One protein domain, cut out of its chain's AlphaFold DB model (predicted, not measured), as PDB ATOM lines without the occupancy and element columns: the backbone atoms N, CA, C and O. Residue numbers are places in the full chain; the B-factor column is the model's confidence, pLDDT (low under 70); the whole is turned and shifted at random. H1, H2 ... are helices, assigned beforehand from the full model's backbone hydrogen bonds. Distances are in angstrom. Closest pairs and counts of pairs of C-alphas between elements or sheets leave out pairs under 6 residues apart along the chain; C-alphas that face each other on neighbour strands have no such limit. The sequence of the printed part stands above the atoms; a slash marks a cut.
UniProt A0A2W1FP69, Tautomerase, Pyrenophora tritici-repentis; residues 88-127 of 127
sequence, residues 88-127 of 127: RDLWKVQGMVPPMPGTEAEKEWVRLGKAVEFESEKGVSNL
ATOM      1  N   ARG A  88     137.048  72.937  81.058       78.75
ATOM      2  CA  ARG A  88     135.733  73.269  80.501       78.75
ATOM      3  C   ARG A  88     134.681  72.174  80.717       78.75
ATOM      4  O   ARG A  88     133.507  72.493  80.880       78.75
ATOM      5  N   ASP A  89     135.079  70.906  80.715       81.12
ATOM      6  CA  ASP A  89     134.187  69.754  80.911       81.12
ATOM      7  C   ASP A  89     133.666  69.623  82.352       81.12
ATOM      8  O   ASP A  89     132.707  68.898  82.606       81.12
ATOM      9  N   LEU A  90     134.252  70.375  83.289       82.19
ATOM     10  CA  LEU A  90     133.812  70.483  84.679       82.19
ATOM     11  C   LEU A  90     133.102  71.816  84.974       82.19
ATOM     12  O   LEU A  90     132.916  72.174  86.136       82.19
ATOM     13  N   TRP A  91     132.687  72.555  83.941       83.25
ATOM     14  CA  TRP A  91     132.020  73.848  84.082       83.25
ATOM     15  C   TRP A  91     130.546  73.788  83.665       83.25
ATOM     16  O   TRP A  91     130.198  73.315  82.582       83.25
ATOM     17  N   LYS A  92     129.672  74.317  84.529       87.06
ATOM     18  CA  LYS A  92     128.242  74.500  84.266       87.06
ATOM     19  C   LYS A  92     127.785  75.917  84.613       87.06
ATOM     20  O   LYS A  92     128.270  76.508  85.577       87.06
ATOM     21  N   VAL A  93     126.798  76.426  83.878       89.62
ATOM     22  CA  VAL A  93     126.091  77.689  84.156       89.62
ATOM     23  C   VAL A  93     124.613  77.367  84.353       89.62
ATOM     24  O   VAL A  93     124.000  76.768  83.477       89.62
ATOM     25  N   GLN A  94     124.048  77.708  85.517       90.00
ATOM     26  CA  GLN A  94     122.674  77.324  85.898       90.00
ATOM     27  C   GLN A  94     122.383  75.815  85.707       90.00
ATOM     28  O   GLN A  94     121.295  75.422  85.306       90.00
ATOM     29  N   GLY A  95     123.376  74.952  85.957       88.56
ATOM     30  CA  GLY A  95     123.248  73.496  85.785       88.56
ATOM     31  C   GLY A  95     123.397  72.981  84.343       88.56
ATOM     32  O   GLY A  95     123.501  71.764  84.150       88.56
ATOM     33  N   MET A  96     123.494  73.873  83.354       90.75
ATOM     34  CA  MET A  96     123.679  73.552  81.936       90.75
ATOM     35  C   MET A  96     125.159  73.546  81.549       90.75
ATOM     36  O   MET A  96     125.944  74.341  82.071       90.75
ATOM     37  N   VAL A  97     125.536  72.678  80.609       91.69
ATOM     38  CA  VAL A  97     126.835  72.762  79.926       91.69
ATOM     39  C   VAL A  97     126.770  73.960  78.974       91.69
ATOM     40  O   VAL A  97     125.882  73.984  78.124       91.69
ATOM     41  N   PRO A  98     127.651  74.971  79.096       91.94
ATOM     42  CA  PRO A  98     127.623  76.111  78.184       91.94
ATOM     43  C   PRO A  98     127.863  75.659  76.739       91.94
ATOM     44  O   PRO A  98     128.644  74.720  76.544       91.94
ATOM     45  N   PRO A  99     127.269  76.316  75.734       93.62
ATOM     46  CA  PRO A  99     127.480  75.968  74.332       93.62
ATOM     47  C   PRO A  99     128.928  76.235  73.896       93.62
ATOM     48  O   PRO A  99     129.634  77.058  74.483       93.62
ATOM     49  N   MET A 100     129.409  75.510  72.889       89.62
ATOM     50  CA  MET A 100     130.747  75.716  72.336       89.62
ATOM     51  C   MET A 100     130.858  77.074  71.623       89.62
ATOM     52  O   MET A 100     129.863  77.549  71.061       89.62
ATOM     53  N   PRO A 101     132.057  77.687  71.600       86.94
ATOM     54  CA  PRO A 101     132.265  78.949  70.904       86.94
ATOM     55  C   PRO A 101     131.863  78.899  69.428       86.94
ATOM     56  O   PRO A 101     132.126  77.918  68.731       86.94
ATOM     57  N   GLY A 102     131.231  79.965  68.945       86.19
ATOM     58  CA  GLY A 102     130.794  80.138  67.560       86.19
ATOM     59  C   GLY A 102     129.510  79.396  67.181       86.19
ATOM     60  O   GLY A 102     129.040  79.553  66.051       86.19
ATOM     61  N   THR A 103     128.927  78.616  68.093       94.00
ATOM     62  CA  THR A 103     127.690  77.866  67.838       94.00
ATOM     63  C   THR A 103     126.448  78.761  67.843       94.00
ATOM     64  O   THR A 103     126.447  79.859  68.405       94.00
ATOM     65  N   GLU A 104     125.358  78.289  67.235       95.94
ATOM     66  CA  GLU A 104     124.082  79.021  67.232       95.94
ATOM     67  C   GLU A 104     123.529  79.209  68.650       95.94
ATOM     68  O   GLU A 104     122.994  80.269  68.972       95.94
ATOM     69  N   ALA A 105     123.722  78.220  69.528       95.56
ATOM     70  CA  ALA A 105     123.351  78.338  70.931       95.56
ATOM     71  C   ALA A 105     124.151  79.432  71.664       95.56
ATOM     72  O   ALA A 105     123.565  80.186  72.441       95.56
ATOM     73  N   GLU A 106     125.459  79.574  71.402       94.94
ATOM     74  CA  GLU A 106     126.253  80.660  71.995       94.94
ATOM     75  C   GLU A 106     125.769  82.030  71.513       94.94
ATOM     76  O   GLU A 106     125.565  82.935  72.324       94.94
ATOM     77  N   LYS A 107     125.518  82.183  70.207       95.56
ATOM     78  CA  LYS A 107     124.993  83.438  69.646       95.56
ATOM     79  C   LYS A 107     123.670  83.833  70.296       95.56
ATOM     80  O   LYS A 107     123.453  85.012  70.570       95.56
ATOM     81  N   GLU A 108     122.808  82.861  70.578       96.50
ATOM     82  CA  GLU A 108     121.537  83.109  71.250       96.50
ATOM     83  C   GLU A 108     121.721  83.508  72.722       96.50
ATOM     84  O   GLU A 108     121.083  84.459  73.177       96.50
ATOM     85  N   TRP A 109     122.640  82.864  73.452       96.12
ATOM     86  CA  TRP A 109     123.010  83.283  74.813       96.12
ATOM     87  C   TRP A 109     123.536  84.721  74.839       96.12
ATOM     88  O   TRP A 109     123.128  85.508  75.694       96.12
ATOM     89  N   VAL A 110     124.392  85.087  73.876       95.38
ATOM     90  CA  VAL A 110     124.906  86.456  73.713       95.38
ATOM     91  C   VAL A 110     123.768  87.432  73.423       95.38
ATOM     92  O   VAL A 110     123.670  88.467  74.081       95.38
ATOM     93  N   ARG A 111     122.877  87.101  72.481       96.12
ATOM     94  CA  ARG A 111     121.745  87.957  72.103       96.12
ATOM     95  C   ARG A 111     120.790  88.200  73.272       96.12
ATOM     96  O   ARG A 111     120.272  89.304  73.422       96.12
ATOM     97  N   LEU A 112     120.529  87.171  74.075       95.44
ATOM     98  CA  LEU A 112     119.611  87.236  75.211       95.44
ATOM     99  C   LEU A 112     120.259  87.762  76.496       95.44
ATOM    100  O   LEU A 112     119.537  88.123  77.426       95.44
ATOM    101  N   GLY A 113     121.590  87.766  76.577       95.25
ATOM    102  CA  GLY A 113     122.333  88.139  77.781       95.25
ATOM    103  C   GLY A 113     122.119  87.185  78.961       95.25
ATOM    104  O   GLY A 113     122.277  87.593  80.111       95.25
ATOM    105  N   LYS A 114     121.711  85.934  78.711       94.62
ATOM    106  CA  LYS A 114     121.452  84.933  79.756       94.62
ATOM    107  C   LYS A 114     121.594  83.506  79.234       94.62
ATOM    108  O   LYS A 114     121.410  83.253  78.046       94.62
ATOM    109  N   ALA A 115     121.848  82.580  80.155       93.88
ATOM    110  CA  ALA A 115     121.821  81.152  79.872       93.88
ATOM    111  C   ALA A 115     120.377  80.678  79.638       93.88
ATOM    112  O   ALA A 115     119.491  80.954  80.448       93.88
ATOM    113  N   VAL A 116     120.151  79.981  78.528       95.75
ATOM    114  CA  VAL A 116     118.869  79.366  78.153       95.75
ATOM    115  C   VAL A 116     119.097  77.950  77.637       95.75
ATOM    116  O   VAL A 116     120.170  77.658  77.113       95.75
ATOM    117  N   GLU A 117     118.098  77.082  77.768       95.06
ATOM    118  CA  GLU A 117     118.148  75.733  77.201       95.06
ATOM    119  C   GLU A 117     118.291  75.778  75.672       95.06
ATOM    120  O   GLU A 117     117.783  76.681  75.002       95.06
ATOM    121  N   PHE A 118     119.005  74.799  75.123       92.88
ATOM    122  CA  PHE A 118     119.219  74.645  73.690       92.88
ATOM    123  C   PHE A 118     119.366  73.165  73.337       92.88
ATOM    124  O   PHE A 118     119.839  72.364  74.142       92.88
ATOM    125  N   GLU A 119     118.997  72.815  72.107       90.69
ATOM    126  CA  GLU A 119     119.234  71.479  71.554       90.69
ATOM    127  C   GLU A 119     120.737  71.212  71.449       90.69
ATOM    128  O   GLU A 119     121.467  72.043  70.903       90.69
ATOM    129  N   SER A 120     121.207  70.054  71.921       85.75
ATOM    130  CA  SER A 120     122.641  69.720  71.997       85.75
ATOM    131  C   SER A 120     123.372  69.893  70.660       85.75
ATOM    132  O   SER A 120     124.489  70.410  70.637       85.75
ATOM    133  N   GLU A 121     122.714  69.577  69.542       89.38
ATOM    134  CA  GLU A 121     123.215  69.767  68.172       89.38
ATOM    135  C   GLU A 121     123.576  71.229  67.859       89.38
ATOM    136  O   GLU A 121     124.524  71.503  67.125       89.38
ATOM    137  N   LYS A 122     122.845  72.187  68.445       89.44
ATOM    138  CA  LYS A 122     123.023  73.629  68.220       89.44
ATOM    139  C   LYS A 122     124.095  74.260  69.103       89.44
ATOM    140  O   LYS A 122     124.450  75.408  68.847       89.44
ATOM    141  N   GLY A 123     124.587  73.556  70.125       84.06
ATOM    142  CA  GLY A 123     125.652  74.033  71.021       84.06
ATOM    143  C   GLY A 123     126.874  73.118  71.114       84.06
ATOM    144  O   GLY A 123     127.805  73.441  71.843       84.06
ATOM    145  N   VAL A 124     126.855  71.995  70.393       67.62
ATOM    146  CA  VAL A 124     127.807  70.871  70.400       67.62
ATOM    147  C   VAL A 124     128.394  70.584  71.788       67.62
ATOM    148  O   VAL A 124     129.589  70.724  72.042       67.62
ATOM    149  N   SER A 125     127.492  70.190  72.693       56.38
ATOM    150  CA  SER A 125     127.820  69.530  73.961       56.38
ATOM    151  C   SER A 125     128.244  68.086  73.675       56.38
ATOM    152  O   SER A 125     127.488  67.342  73.060       56.38
ATOM    153  N   ASN A 126     129.432  67.675  74.130       49.38
ATOM    154  CA  ASN A 126     129.890  66.273  74.073       49.38
ATOM    155  C   ASN A 126     129.339  65.414  75.237       49.38
ATOM    156  O   ASN A 126     129.881  64.347  75.530       49.38
ATOM    157  N   LEU A 127     128.299  65.906  75.918       44.47
ATOM    158  CA  LEU A 127     127.566  65.270  77.015       44.47
ATOM    159  C   LEU A 127     126.065  65.408  76.777       44.47
ATOM    160  O   LEU A 127     125.664  66.520  76.347       44.47
TER     161      LEU A 127
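This is residues 88 to 127 of the 127 residues of the protein "Tautomerase" of Pyrenophora tritici-repentis (UniProt A0A2W1FP69). The domain has little regular structure: a short helix, H1, stands at one end of the longest axis, the very small helix H2 packs on its first residues, and loops make up the rest. The stretch before H1, residues 88 to 103, reaches to the other end of that axis. The printed part has 40 residues with two named helices, H1 then H2, and no named strand; the class is all helix, with 13 residues in named elements. It is compact, with a radius of gyration of the C-alphas of 9.1 A and spans of 24 by 19 by 15 A.

H1, residues 104 to 112, touches H2, residues 120 to 123. Their closest C-alphas, those of Ala 105 and Gly 123, are 4.9 A apart. In H1 every O i to N i+4 pair is within hydrogen-bond range; H2 is too short for such a pair, but its one O i to N i+3 pair is within range.

H1 runs 12.3 A from C-alpha 104 at (124.082, 79.021, 67.232) to C-alpha 112 at (119.611, 87.236, 75.211). H2 ends at C-alpha 123, (125.652, 74.033, 71.021).

The C-alphas farthest apart, those of Leu 90 and Arg 111, are 24.7 A apart. The printed part has no cut, and the link from H1 to H2 is short. Residues 124 to 127 have pLDDT under 70.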